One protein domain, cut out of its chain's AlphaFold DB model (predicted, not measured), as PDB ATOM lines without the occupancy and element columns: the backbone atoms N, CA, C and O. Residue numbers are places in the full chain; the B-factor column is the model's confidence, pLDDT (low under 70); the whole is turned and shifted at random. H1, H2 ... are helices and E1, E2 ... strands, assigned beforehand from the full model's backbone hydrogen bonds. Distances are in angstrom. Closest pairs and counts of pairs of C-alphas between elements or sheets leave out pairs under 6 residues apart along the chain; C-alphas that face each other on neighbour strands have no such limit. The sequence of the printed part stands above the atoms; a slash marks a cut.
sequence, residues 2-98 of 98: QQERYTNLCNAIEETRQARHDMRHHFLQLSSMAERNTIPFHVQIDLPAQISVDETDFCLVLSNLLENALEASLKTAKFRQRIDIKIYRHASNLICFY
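AT A GLANCE: This is residues 2 to 98 of the 98 residues of the protein "GHKL domain-containing protein" of Dorea longicatena (UniProt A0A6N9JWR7). A small three-stranded sheet has two helices side by side on one face, making two layers; residues 2 to 11 of the longer helix, H1, stick out as a free arm. The 97 printed residues hold H1, E1, H2, E2, E3 in that order, class mixed; the mixed sheet runs E1, E2, E3. The whole is loose, radius of gyration of the C-alphas 16.2 A, spanning 60 by 26 by 18 A.

HOW THE PARTS SIT: E2, residues 83 to 90, is parallel to E1, residues 41 to 46, with N 44 and O 85 2.8 A apart. It forms an antiparallel hairpin with E3, residues 93 to 97, with N 90 and O 93 3.0 A apart. H2, residues 55 to 75, is on the sheet over E2 and E3, height 9.9 A; its closest C-alphas to E2 are Ala 69 and Ile 83, 6.5 A. E1, H2, E2 form a strand-helix-strand unit, parallel strands joined through a helix, its crossover left-handed. H1, residues 2 to 36, touches H2 with residues 19 to 34 alone, closest C-alphas Ala 19 and Glu 55, 6.3 A, at a shallow tilt of 10 degrees. In H1 and H2 every O i to N i+4 pair is within hydrogen-bond range.

IN THESE COORDINATES: H1 spans 51.9 A from C-alpha 2 at (-12.050, 20.554, -0.467), H2 30.2 A and E2 21.7 A; E3 ends at C-alpha 97 (-50.292, 7.706, -11.556).

THE WHOLE: The printed part has no cut and no long link; mean pLDDT is 75.4, with 30 residues under 70, among them 89 to 98.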
ATOM      1  N   GLN A   2     -11.669  20.453   0.967       65.44
ATOM      2  CA  GLN A   2     -12.050  20.554  -0.467       65.44
ATOM      3  C   GLN A   2     -12.090  19.206  -1.215       65.44
ATOM      4  O   GLN A   2     -13.052  18.952  -1.933       65.44
ATOM      5  N   GLN A   3     -11.106  18.323  -1.000       71.94
ATOM      6  CA  GLN A   3     -11.036  17.011  -1.668       71.94
ATOM      7  C   GLN A   3     -12.259  16.130  -1.358       71.94
ATOM      8  O   GLN A   3     -12.891  15.587  -2.250       71.94
ATOM      9  N   GLU A   4     -12.627  16.065  -0.079       82.50
ATOM     10  CA  GLU A   4     -13.746  15.274   0.443       82.50
ATOM     11  C   GLU A   4     -15.101  15.719  -0.126       82.50
ATOM     12  O   GLU A   4     -15.908  14.890  -0.529       82.50
ATOM     13  N   ARG A   5     -15.327  17.035  -0.262       72.06
ATOM     14  CA  ARG A   5     -16.520  17.562  -0.943       72.06
ATOM     15  C   ARG A   5     -16.591  17.126  -2.403       72.06
ATOM     16  O   ARG A   5     -17.678  16.832  -2.883       72.06
ATOM     17  N   TYR A   6     -15.454  17.096  -3.093       74.62
ATOM     18  CA  TYR A   6     -15.386  16.692  -4.494       74.62
ATOM     19  C   TYR A   6     -15.670  15.194  -4.659       74.62
ATOM     20  O   TYR A   6     -16.451  14.802  -5.521       74.62
ATOM     21  N   THR A   7     -15.104  14.363  -3.778       77.94
ATOM     22  CA  THR A   7     -15.372  12.922  -3.725       77.94
ATOM     23  C   THR A   7     -16.842  12.633  -3.430       77.94
ATOM     24  O   THR A   7     -17.458  11.849  -4.145       77.94
ATOM     25  N   ASN A   8     -17.437  13.325  -2.455       79.88
ATOM     26  CA  ASN A   8     -18.859  13.173  -2.138       79.88
ATOM     27  C   ASN A   8     -19.755  13.575  -3.319       79.88
ATOM     28  O   ASN A   8     -20.766  12.926  -3.564       79.88
ATOM     29  N   LEU A   9     -19.375  14.610  -4.079       74.50
ATOM     30  CA  LEU A   9     -20.114  15.019  -5.273       74.50
ATOM     31  C   LEU A   9     -20.053  13.949  -6.373       74.50
ATOM     32  O   LEU A   9     -21.081  13.617  -6.953       74.50
ATOM     33  N   CYS A  10     -18.865  13.401  -6.651       74.62
ATOM     34  CA  CYS A  10     -18.690  12.339  -7.644       74.62
ATOM     35  C   CYS A  10     -19.449  11.064  -7.264       74.62
ATOM     36  O   CYS A  10     -20.124  10.498  -8.118       74.62
ATOM     37  N   ASN A  11     -19.391  10.651  -5.995       74.25
ATOM     38  CA  ASN A  11     -20.130   9.486  -5.509       74.25
ATOM     39  C   ASN A  11     -21.639   9.703  -5.645       74.25
ATOM     40  O   ASN A  11     -22.317   8.872  -6.236       74.25
ATOM     41  N   ALA A  12     -22.144  10.867  -5.223       68.94
ATOM     42  CA  ALA A  12     -23.556  11.204  -5.374       68.94
ATOM     43  C   ALA A  12     -23.996  11.227  -6.847       68.94
ATOM     44  O   ALA A  12     -25.112  10.818  -7.160       68.94
ATOM     45  N   ILE A  13     -23.141  11.697  -7.766       70.69
ATOM     46  CA  ILE A  13     -23.407  11.664  -9.212       70.69
ATOM     47  C   ILE A  13     -23.468  10.223  -9.723       70.69
ATOM     48  O   ILE A  13     -24.360   9.911 -10.514       70.69
ATOM     49  N   GLU A  14     -22.546   9.360  -9.303       67.75
ATOM     50  CA  GLU A  14     -22.459   7.984  -9.788       67.75
ATOM     51  C   GLU A  14     -23.581   7.105  -9.224       67.75
ATOM     52  O   GLU A  14     -24.242   6.414  -9.993       67.75
ATOM     53  N   GLU A  15     -23.906   7.235  -7.936       64.81
ATOM     54  CA  GLU A  15     -25.097   6.633  -7.313       64.81
ATOM     55  C   GLU A  15     -26.364   7.053  -8.066       64.81
ATOM     56  O   GLU A  15     -27.164   6.232  -8.500       64.81
ATOM     57  N   THR A  16     -26.487   8.347  -8.353       61.94
ATOM     58  CA  THR A  16     -27.592   8.905  -9.135       61.94
ATOM     59  C   THR A  16     -27.640   8.362 -10.581       61.94
ATOM     60  O   THR A  16     -28.704   8.324 -11.207       61.94
ATOM     61  N   ARG A  17     -26.503   7.965 -11.174       65.75
ATOM     62  CA  ARG A  17     -26.449   7.347 -12.514       65.75
ATOM     63  C   ARG A  17     -26.830   5.879 -12.476       65.75
ATOM     64  O   ARG A  17     -27.626   5.480 -13.326       65.75
ATOM     65  N   GLN A  18     -26.293   5.133 -11.518       63.91
ATOM     66  CA  GLN A  18     -26.658   3.744 -11.274       63.91
ATOM     67  C   GLN A  18     -28.169   3.642 -11.044       63.91
ATOM     68  O   GLN A  18     -28.836   2.841 -11.693       63.91
ATOM     69  N   ALA A  19     -28.726   4.604 -10.307       60.34
ATOM     70  CA  ALA A  19     -30.145   4.625 -10.018       60.34
ATOM     71  C   ALA A  19     -31.053   4.724 -11.237       60.34
ATOM     72  O   ALA A  19     -32.045   4.014 -11.417       60.34
ATOM     73  N   ARG A  20     -30.683   5.621 -12.147       66.25
ATOM     74  CA  ARG A  20     -31.396   5.759 -13.416       66.25
ATOM     75  C   ARG A  20     -31.242   4.528 -14.299       66.25
ATOM     76  O   ARG A  20     -32.132   4.259 -15.104       66.25
ATOM     77  N   HIS A  21     -30.111   3.836 -14.207       69.06
ATOM     78  CA  HIS A  21     -29.857   2.639 -14.992       69.06
ATOM     79  C   HIS A  21     -30.794   1.498 -14.575       69.06
ATOM     80  O   HIS A  21     -31.445   0.907 -15.440       69.06
ATOM     81  N   ASP A  22     -30.944   1.252 -13.276       68.38
ATOM     82  CA  ASP A  22     -31.726   0.118 -12.777       68.38
ATOM     83  C   ASP A  22     -33.234   0.342 -12.967       68.38
ATOM     84  O   ASP A  22     -33.941  -0.545 -13.460       68.38
ATOM     85  N   MET A  23     -33.715   1.577 -12.770       70.94
ATOM     86  CA  MET A  23     -35.078   1.960 -13.164       70.94
ATOM     87  C   MET A  23     -35.327   1.735 -14.655       70.94
ATOM     88  O   MET A  23     -36.342   1.155 -15.046       70.94
ATOM     89  N   ARG A  24     -34.401   2.184 -15.513       71.00
ATOM     90  CA  ARG A  24     -34.532   2.023 -16.966       71.00
ATOM     91  C   ARG A  24     -34.625   0.549 -17.343       71.00
ATOM     92  O   ARG A  24     -35.431   0.206 -18.204       71.00
ATOM     93  N   HIS A  25     -33.846  -0.311 -16.697       77.44
ATOM     94  CA  HIS A  25     -33.903  -1.749 -16.927       77.44
ATOM     95  C   HIS A  25     -35.283  -2.329 -16.575       77.44
ATOM     96  O   HIS A  25     -35.869  -3.058 -17.378       77.44
ATOM     97  N   HIS A  26     -35.845  -1.948 -15.425       74.06
ATOM     98  CA  HIS A  26     -37.157  -2.424 -14.986       74.06
ATOM     99  C   HIS A  26     -38.291  -1.966 -15.925       74.06
ATOM    100  O   HIS A  26     -39.134  -2.768 -16.335       74.06
ATOM    101  N   PHE A  27     -38.272  -0.701 -16.365       74.06
ATOM    102  CA  PHE A  27     -39.235  -0.194 -17.353       74.06
ATOM    103  C   PHE A  27     -39.142  -0.915 -18.698       74.06
ATOM    104  O   PHE A  27     -40.172  -1.221 -19.298       74.06
ATOM    105  N   LEU A  28     -37.930  -1.203 -19.178       78.06
ATOM    106  CA  LEU A  28     -37.736  -1.926 -20.437       78.06
ATOM    107  C   LEU A  28     -38.304  -3.347 -20.367       78.06
ATOM    108  O   LEU A  28     -38.950  -3.798 -21.316       78.06
ATOM    109  N   GLN A  29     -38.112  -4.033 -19.240       80.44
ATOM    110  CA  GLN A  29     -38.665  -5.366 -19.026       80.44
ATOM    111  C   GLN A  29     -40.200  -5.350 -19.090       80.44
ATOM    112  O   GLN A  29     -40.799  -6.159 -19.801       80.44
ATOM    113  N   LEU A  30     -40.836  -4.391 -18.417       74.00
ATOM    114  CA  LEU A  30     -42.293  -4.266 -18.391       74.00
ATOM    115  C   LEU A  30     -42.882  -3.818 -19.727       74.00
ATOM    116  O   LEU A  30     -43.899  -4.370 -20.144       74.00
ATOM    117  N   SER A  31     -42.221  -2.899 -20.437       78.81
ATOM    118  CA  SER A  31     -42.607  -2.530 -21.804       78.81
ATOM    119  C   SER A  31     -42.614  -3.761 -22.706       78.81
ATOM    120  O   SER A  31     -43.594  -4.010 -23.403       78.81
ATOM    121  N   SER A  32     -41.579  -4.606 -22.620       83.00
ATOM    122  CA  SER A  32     -41.528  -5.854 -23.388       83.00
ATOM    123  C   SER A  32     -42.661  -6.817 -23.015       83.00
ATOM    124  O   SER A  32     -43.242  -7.466 -23.887       83.00
ATOM    125  N   MET A  33     -43.012  -6.916 -21.730       82.62
ATOM    126  CA  MET A  33     -44.129  -7.751 -21.279       82.62
ATOM    127  C   MET A  33     -45.483  -7.217 -21.764       82.62
ATOM    128  O   MET A  33     -46.319  -8.006 -22.211       82.62
ATOM    129  N   ALA A  34     -45.701  -5.903 -21.726       83.25
ATOM    130  CA  ALA A  34     -46.919  -5.270 -22.223       83.25
ATOM    131  C   ALA A  34     -47.058  -5.423 -23.748       83.25
ATOM    132  O   ALA A  34     -48.113  -5.848 -24.226       83.25
ATOM    133  N   GLU A  35     -45.975  -5.200 -24.501       82.69
ATOM    134  CA  GLU A  35     -45.917  -5.400 -25.955       82.69
ATOM    135  C   GLU A  35     -46.282  -6.834 -26.354       82.69
ATOM    136  O   GLU A  35     -47.137  -7.038 -27.219       82.69
ATOM    137  N   ARG A  36     -45.711  -7.841 -25.676       85.06
ATOM    138  CA  ARG A  36     -46.029  -9.264 -25.913       85.06
ATOM    139  C   ARG A  36     -47.513  -9.581 -25.727       85.06
ATOM    140  O   ARG A  36     -48.038 -10.455 -26.410       85.06
ATOM    141  N   ASN A  37     -48.189  -8.874 -24.826       83.00
ATOM    142  CA  ASN A  37     -49.617  -9.042 -24.548       83.00
ATOM    143  C   ASN A  37     -50.514  -8.085 -25.355       83.00
ATOM    144  O   ASN A  37     -51.743  -8.082 -25.187       83.00
ATOM    145  N   THR A  38     -49.907  -7.298 -26.253       87.00
ATOM    146  CA  THR A  38     -50.570  -6.282 -27.080       87.00
ATOM    147  C   THR A  38     -51.289  -5.225 -26.236       87.00
ATOM    148  O   THR A  38     -52.346  -4.724 -26.621       87.00
ATOM    149  N   ILE A  39     -50.753  -4.929 -25.052       88.06
ATOM    150  CA  ILE A  39     -51.270  -3.909 -24.143       88.06
ATOM    151  C   ILE A  39     -50.568  -2.589 -24.482       88.06
ATOM    152  O   ILE A  39     -49.340  -2.534 -24.416       88.06
ATOM    153  N   PRO A  40     -51.310  -1.524 -24.836       88.06
ATOM    154  CA  PRO A  40     -50.743  -0.189 -24.978       88.06
ATOM    155  C   PRO A  40     -50.031   0.231 -23.688       88.06
ATOM    156  O   PRO A  40     -50.635   0.208 -22.615       88.06
ATOM    157  N   PHE A  41     -48.759   0.605 -23.805       86.12
ATOM    158  CA  PHE A  41     -47.903   0.982 -22.686       86.12
ATOM    159  C   PHE A  41     -47.292   2.355 -22.958       86.12
ATOM    160  O   PHE A  41     -46.612   2.549 -23.967       86.12
ATOM    161  N   HIS A  42     -47.557   3.315 -22.079       84.50
ATOM    162  CA  HIS A  42     -47.036   4.671 -22.177       84.50
ATOM    163  C   HIS A  42     -46.394   5.083 -20.857       84.50
ATOM    164  O   HIS A  42     -46.977   4.896 -19.792       84.50
ATOM    165  N   VAL A  43     -45.195   5.663 -20.931       80.00
ATOM    166  CA  VAL A  43     -44.436   6.091 -19.753       80.00
ATOM    167  C   VAL A  43     -43.900   7.495 -19.966       80.00
ATOM    168  O   VAL A  43     -43.223   7.770 -20.957       80.00
ATOM    169  N   GLN A  44     -44.161   8.364 -18.996       80.06
ATOM    170  CA  GLN A  44     -43.601   9.702 -18.909       80.06
ATOM    171  C   GLN A  44     -42.919   9.871 -17.549       80.06
ATOM    172  O   GLN A  44     -43.549   9.701 -16.505       80.06
ATOM    173  N   ILE A  45     -41.632  10.221 -17.563       74.12
ATOM    174  CA  ILE A  45     -40.824  10.407 -16.353       74.12
ATOM    175  C   ILE A  45     -40.209  11.801 -16.388       74.12
ATOM    176  O   ILE A  45     -39.439  12.118 -17.291       74.12
ATOM    177  N   ASP A  46     -40.545  12.607 -15.390       75.38
ATOM    178  CA  ASP A  46     -40.013  13.948 -15.163       75.38
ATOM    179  C   ASP A  46     -39.483  14.052 -13.725       75.38
ATOM    180  O   ASP A  46     -40.128  14.569 -12.807       75.38
ATOM    181  N   LEU A  47     -38.314  13.443 -13.506       68.62
ATOM    182  CA  LEU A  47     -37.647  13.403 -12.210       68.62
ATOM    183  C   LEU A  47     -36.377  14.260 -12.212       68.62
ATOM    184  O   LEU A  47     -35.577  14.172 -13.147       68.62
ATOM    185  N   PRO A  48     -36.134  15.046 -11.149       68.06
ATOM    186  CA  PRO A  48     -34.876  15.754 -10.985       68.06
ATOM    187  C   PRO A  48     -33.733  14.770 -10.737       68.06
ATOM    188  O   PRO A  48     -33.940  13.649 -10.275       68.06
ATOM    189  N   ALA A  49     -32.508  15.226 -11.013       63.75
ATOM    190  CA  ALA A  49     -31.313  14.396 -10.917       63.75
ATOM    191  C   ALA A  49     -31.140  13.760  -9.529       63.75
ATOM    192  O   ALA A  49     -30.812  12.587  -9.461       63.75
ATOM    193  N   GLN A  50     -31.408  14.497  -8.448       61.25
ATOM    194  CA  GLN A  50     -31.506  13.932  -7.102       61.25
ATOM    195  C   GLN A  50     -32.966  13.690  -6.724       61.25
ATOM    196  O   GLN A  50     -33.802  14.582  -6.861       61.25
ATOM    197  N   ILE A  51     -33.243  12.531  -6.142       66.19
ATOM    198  CA  ILE A  51     -34.503  12.165  -5.489       66.19
ATOM    199  C   ILE A  51     -34.179  11.818  -4.033       66.19
ATOM    200  O   ILE A  51     -33.131  11.256  -3.751       66.19
ATOM    201  N   SER A  52     -35.035  12.236  -3.097       61.81
ATOM    202  CA  SER A  52     -34.810  12.045  -1.653       61.81
ATOM    203  C   SER A  52     -35.268  10.680  -1.134       61.81
ATOM    204  O   SER A  52     -35.208  10.444   0.068       61.81
ATOM    205  N   VAL A  53     -35.806   9.840  -2.015       67.94
ATOM    206  CA  VAL A  53     -36.293   8.496  -1.698       67.94
ATOM    207  C   VAL A  53     -35.177   7.518  -2.027       67.94
ATOM    208  O   VAL A  53     -34.519   7.693  -3.055       67.94
ATOM    209  N   ASP A  54     -34.976   6.523  -1.163       72.69
ATOM    210  CA  ASP A  54     -34.060   5.426  -1.455       72.69
ATOM    211  C   ASP A  54     -34.475   4.732  -2.755       72.69
ATOM    212  O   ASP A  54     -35.658   4.536  -3.046       72.69
ATOM    213  N   GLU A  55     -33.485   4.407  -3.569       69.25
ATOM    214  CA  GLU A  55     -33.720   3.860  -4.892       69.25
ATOM    215  C   GLU A  55     -34.349   2.467  -4.836       69.25
ATOM    216  O   GLU A  55     -35.251   2.166  -5.617       69.25
ATOM    217  N   THR A  56     -33.911   1.640  -3.885       68.44
ATOM    218  CA  THR A  56     -34.438   0.288  -3.699       68.44
ATOM    219  C   THR A  56     -35.909   0.368  -3.331       68.44
ATOM    220  O   THR A  56     -36.736  -0.301  -3.950       68.44
ATOM    221  N   ASP A  57     -36.250   1.244  -2.385       73.94
ATOM    222  CA  ASP A  57     -37.635   1.467  -1.968       73.94
ATOM    223  C   ASP A  57     -38.494   2.004  -3.119       73.94
ATOM    224  O   ASP A  57     -39.631   1.567  -3.316       73.94
ATOM    225  N   PHE A  58     -37.952   2.919  -3.926       75.00
ATOM    226  CA  PHE A  58     -38.671   3.450  -5.077       75.00
ATOM    227  C   PHE A  58     -38.917   2.387  -6.155       75.00
ATOM    228  O   PHE A  58     -40.042   2.264  -6.645       75.00
ATOM    229  N   CYS A  59     -37.898   1.593  -6.489       73.38
ATOM    230  CA  CYS A  59     -38.002   0.486  -7.435       73.38
ATOM    231  C   CYS A  59     -38.980  -0.591  -6.947       73.38
ATOM    232  O   CYS A  59     -39.776  -1.071  -7.747       73.38
ATOM    233  N   LEU A  60     -38.980  -0.922  -5.650       75.06
ATOM    234  CA  LEU A  60     -39.916  -1.876  -5.041       75.06
ATOM    235  C   LEU A  60     -41.372  -1.411  -5.131       75.06
ATOM    236  O   LEU A  60     -42.268  -2.190  -5.461       75.06
ATOM    237  N   VAL A  61     -41.630  -0.137  -4.829       79.25
ATOM    238  CA  VAL A  61     -42.983   0.416  -4.950       79.25
ATOM    239  C   VAL A  61     -43.406   0.430  -6.415       79.25
ATOM    240  O   VAL A  61     -44.500  -0.033  -6.734       79.25
ATOM    241  N   LEU A  62     -42.540   0.898  -7.319       77.38
ATOM    242  CA  LEU A  62     -42.834   0.920  -8.750       77.38
ATOM    243  C   LEU A  62     -43.121  -0.470  -9.310       77.38
ATOM    244  O   LEU A  62     -44.111  -0.620 -10.024       77.38
ATOM    245  N   SER A  63     -42.300  -1.471  -8.987       76.81
ATOM    246  CA  SER A  63     -42.483  -2.839  -9.478       76.81
ATOM    247  C   SER A  63     -43.838  -3.398  -9.053       76.81
ATOM    248  O   SER A  63     -44.558  -3.957  -9.874       76.81
ATOM    249  N   ASN A  64     -44.244  -3.150  -7.807       82.44
ATOM    250  CA  ASN A  64     -45.540  -3.583  -7.293       82.44
ATOM    251  C   ASN A  64     -46.708  -2.903  -8.032       82.44
ATOM    252  O   ASN A  64     -47.628  -3.572  -8.504       82.44
ATOM    253  N   LEU A  65     -46.662  -1.575  -8.199       82.94
ATOM    254  CA  LEU A  65     -47.702  -0.846  -8.937       82.94
ATOM    255  C   LEU A  65     -47.808  -1.325 -10.391       82.94
ATOM    256  O   LEU A  65     -48.907  -1.446 -10.934       82.94
ATOM    257  N   LEU A  66     -46.669  -1.634 -11.001       79.69
ATOM    258  CA  LEU A  66     -46.560  -2.088 -12.379       79.69
ATOM    259  C   LEU A  66     -47.098  -3.497 -12.596       79.69
ATOM    260  O   LEU A  66     -47.856  -3.722 -13.541       79.69
ATOM    261  N   GLU A  67     -46.740  -4.429 -11.718       82.94
ATOM    262  CA  GLU A  67     -47.281  -5.787 -11.727       82.94
ATOM    263  C   GLU A  67     -48.804  -5.761 -11.566       82.94
ATOM    264  O   GLU A  67     -49.515  -6.392 -12.352       82.94
ATOM    265  N   ASN A  68     -49.316  -4.937 -10.644       87.38
ATOM    266  CA  ASN A  68     -50.755  -4.757 -10.449       87.38
ATOM    267  C   ASN A  68     -51.445  -4.194 -11.702       87.38
ATOM    268  O   ASN A  68     -52.499  -4.690 -12.109       87.38
ATOM    269  N   ALA A  69     -50.865  -3.170 -12.335       85.31
ATOM    270  CA  ALA A  69     -51.415  -2.566 -13.549       85.31
ATOM    271  C   ALA A  69     -51.424  -3.554 -14.729       85.31
ATOM    272  O   ALA A  69     -52.397  -3.615 -15.492       85.31
ATOM    273  N   LEU A  70     -50.370  -4.363 -14.862       85.00
ATOM    274  CA  LEU A  70     -50.275  -5.407 -15.877       85.00
ATOM    275  C   LEU A  70     -51.309  -6.509 -15.644       85.00
ATOM    276  O   LEU A  70     -52.041  -6.865 -16.569       85.00
ATOM    277  N   GLU A  71     -51.419  -7.019 -14.419       88.81
ATOM    278  CA  GLU A  71     -52.388  -8.056 -14.069       88.81
ATOM    279  C   GLU A  71     -53.831  -7.582 -14.301       88.81
ATOM    280  O   GLU A  71     -54.640  -8.296 -14.904       88.81
ATOM    281  N   ALA A  72     -54.152  -6.354 -13.885       87.81
ATOM    282  CA  ALA A  72     -55.455  -5.745 -14.132       87.81
ATOM    283  C   ALA A  72     -55.731  -5.588 -15.637       87.81
ATOM    284  O   ALA A  72     -56.836  -5.884 -16.102       87.81
ATOM    285  N   SER A  73     -54.722  -5.188 -16.414       88.88
ATOM    286  CA  SER A  73     -54.831  -5.046 -17.868       88.88
ATOM    287  C   SER A  73     -55.075  -6.384 -18.564       88.88
ATOM    288  O   SER A  73     -55.914  -6.452 -19.460       88.88
ATOM    289  N   LEU A  74     -54.424  -7.463 -18.119       86.56
ATOM    290  CA  LEU A  74     -54.629  -8.816 -18.655       86.56
ATOM    291  C   LEU A  74     -56.048  -9.347 -18.404       86.56
ATOM    292  O   LEU A  74     -56.576 -10.100 -19.222       86.56
ATOM    293  N   LYS A  75     -56.677  -8.943 -17.295       89.19
ATOM    294  CA  LYS A  75     -58.064  -9.302 -16.944       89.19
ATOM    295  C   LYS A  75     -59.106  -8.372 -17.580       89.19
ATOM    296  O   LYS A  75     -60.304  -8.642 -17.499       89.19
ATOM    297  N   THR A  76     -58.669  -7.280 -18.205       87.25
ATOM    298  CA  THR A  76     -59.535  -6.269 -18.817       87.25
ATOM    299  C   THR A  76     -59.798  -6.592 -20.290       87.25
ATOM    300  O   THR A  76     -58.962  -7.155 -20.992       87.25
ATOM    301  N   ALA A  77     -60.978  -6.225 -20.799       87.00
ATOM    302  CA  ALA A  77     -61.305  -6.400 -22.214       87.00
ATOM    303  C   ALA A  77     -60.275  -5.707 -23.131       87.00
ATOM    304  O   ALA A  77     -59.878  -4.568 -22.879       87.00
ATOM    305  N   LYS A  78     -59.906  -6.360 -24.245       81.31
ATOM    306  CA  LYS A  78     -58.825  -5.934 -25.161       81.31
ATOM    307  C   LYS A  78     -58.904  -4.486 -25.663       81.31
ATOM    308  O   LYS A  78     -57.876  -3.906 -25.977       81.31
ATOM    309  N   PHE A  79     -60.091  -3.887 -25.727       83.12
ATOM    310  CA  PHE A  79     -60.275  -2.498 -26.175       83.12
ATOM    311  C   PHE A  79     -60.108  -1.449 -25.060       83.12
ATOM    312  O   PHE A  79     -60.107  -0.255 -25.344       83.12
ATOM    313  N   ARG A  80     -60.009  -1.877 -23.794       82.31
ATOM    314  CA  ARG A  80     -59.855  -0.997 -22.620       82.31
ATOM    315  C   ARG A  80     -58.522  -1.184 -21.899       82.31
ATOM    316  O   ARG A  80     -58.210  -0.371 -21.037       82.31
ATOM    317  N   GLN A  81     -57.766  -2.235 -22.223       87.88
ATOM    318  CA  GLN A  81     -56.434  -2.458 -21.665       87.88
ATOM    319  C   GLN A  81     -55.509  -1.303 -22.079       87.88
ATOM    320  O   GLN A  81     -55.425  -0.962 -23.260       87.88
ATOM    321  N   ARG A  82     -54.840  -0.694 -21.106       87.69
ATOM    322  CA  ARG A  82     -53.746   0.261 -21.292       87.69
ATOM    323  C   ARG A  82     -53.034   0.433 -19.961       87.69
ATOM    324  O   ARG A  82     -53.669   0.304 -18.917       87.69
ATOM    325  N   ILE A  83     -51.755   0.760 -20.019       88.12
ATOM    326  CA  ILE A  83     -50.956   1.118 -18.855       88.12
ATOM    327  C   ILE A  83     -50.327   2.475 -19.158       88.12
ATOM    328  O   ILE A  83     -49.554   2.601 -20.108       88.12
ATOM    329  N   ASP A  84     -50.692   3.484 -18.373       85.88
ATOM    330  CA  ASP A  84     -50.231   4.863 -18.528       85.88
ATOM    331  C   ASP A  84     -49.518   5.299 -17.250       85.88
ATOM    332  O   ASP A  84     -50.154   5.569 -16.237       85.88
ATOM    333  N   ILE A  85     -48.194   5.407 -17.300       82.50
ATOM    334  CA  ILE A  85     -47.377   5.738 -16.134       82.50
ATOM    335  C   ILE A  85     -46.891   7.168 -16.249       82.50
ATOM    336  O   ILE A  85     -46.235   7.543 -17.226       82.50
ATOM    337  N   LYS A  86     -47.158   7.958 -15.212       81.19
ATOM    338  CA  LYS A  86     -46.603   9.305 -15.074       81.19
ATOM    339  C   LYS A  86     -45.914   9.436 -13.735       81.19
ATOM    340  O   LYS A  86     -46.559   9.342 -12.693       81.19
ATOM    341  N   ILE A  87     -44.613   9.677 -13.790       77.44
ATOM    342  CA  ILE A  87     -43.768   9.858 -12.618       77.44
ATOM    343  C   ILE A  87     -43.189  11.252 -12.690       77.44
ATOM    344  O   ILE A  87     -42.492  11.592 -13.644       77.44
ATOM    345  N   TYR A  88     -43.459  12.053 -11.671       75.44
ATOM    346  CA  TYR A  88     -42.872  13.373 -11.557       75.44
ATOM    347  C   TYR A  88     -42.644  13.733 -10.095       75.44
ATOM    348  O   TYR A  88     -43.348  13.264  -9.193       75.44
ATOM    349  N   ARG A  89     -41.644  14.579  -9.846       64.88
ATOM    350  CA  ARG A  89     -41.401  15.105  -8.502       64.88
ATOM    351  C   ARG A  89     -42.163  16.407  -8.317       64.88
ATOM    352  O   ARG A  89     -41.933  17.373  -9.037       64.88
ATOM    353  N   HIS A  90     -43.029  16.452  -7.309       61.59
ATOM    354  CA  HIS A  90     -43.712  17.672  -6.897       61.59
ATOM    355  C   HIS A  90     -43.263  18.043  -5.477       61.59
ATOM    356  O   HIS A  90     -43.699  17.452  -4.488       61.59
ATOM    357  N   ALA A  91     -42.361  19.023  -5.380       60.09
ATOM    358  CA  ALA A  91     -41.709  19.432  -4.132       60.09
ATOM    359  C   ALA A  91     -40.967  18.264  -3.429       60.09
ATOM    360  O   ALA A  91     -40.081  17.642  -4.026       60.09
ATOM    361  N   SER A  92     -41.276  17.980  -2.160       58.16
ATOM    362  CA  SER A  92     -40.672  16.885  -1.373       58.16
ATOM    363  C   SER A  92     -41.316  15.517  -1.627       58.16
ATOM    364  O   SER A  92     -40.820  14.521  -1.113       58.16
ATOM    365  N   ASN A  93     -42.408  15.465  -2.396       55.38
ATOM    366  CA  ASN A  93     -43.211  14.262  -2.582       55.38
ATOM    367  C   ASN A  93     -43.084  13.730  -4.012       55.38
ATOM    368  O   ASN A  93     -42.962  14.482  -4.985       55.38
ATOM    369  N   LEU A  94     -43.149  12.410  -4.125       52.50
ATOM    370  CA  LEU A  94     -43.175  11.691  -5.385       52.50
ATOM    371  C   LEU A  94     -44.612  11.265  -5.672       52.50
ATOM    372  O   LEU A  94     -45.253  10.663  -4.812       52.50
ATOM    373  N   ILE A  95     -45.127  11.607  -6.852       66.19
ATOM    374  CA  ILE A  95     -46.487  11.242  -7.260       66.19
ATOM    375  C   ILE A  95     -46.384  10.287  -8.448       66.19
ATOM    376  O   ILE A  95     -45.708  10.583  -9.433       66.19
ATOM    377  N   CYS A  96     -47.058   9.143  -8.331       59.00
ATOM    378  CA  CYS A  96     -47.173   8.136  -9.377       59.00
ATOM    379  C   CYS A  96     -48.653   7.960  -9.730       59.00
ATOM    380  O   CYS A  96     -49.463   7.672  -8.849       59.00
ATOM    381  N   PHE A  97     -48.995   8.116 -11.008       63.12
ATOM    382  CA  PHE A  97     -50.292   7.706 -11.556       63.12
ATOM    383  C   PHE A  97     -50.085   6.504 -12.478       63.12
ATOM    384  O   PHE A  97     -49.135   6.524 -13.266       63.12
ATOM    385  N   TYR A  98     -50.948   5.491 -12.353       59.97
ATOM    386  CA  TYR A  98     -50.963   4.262 -13.151       59.97
ATOM    387  C   TYR A  98     -52.400   3.846 -13.493       59.97
ATOM    388  O   TYR A  98     -53.320   4.241 -12.736       59.97
TER     389      TYR A  98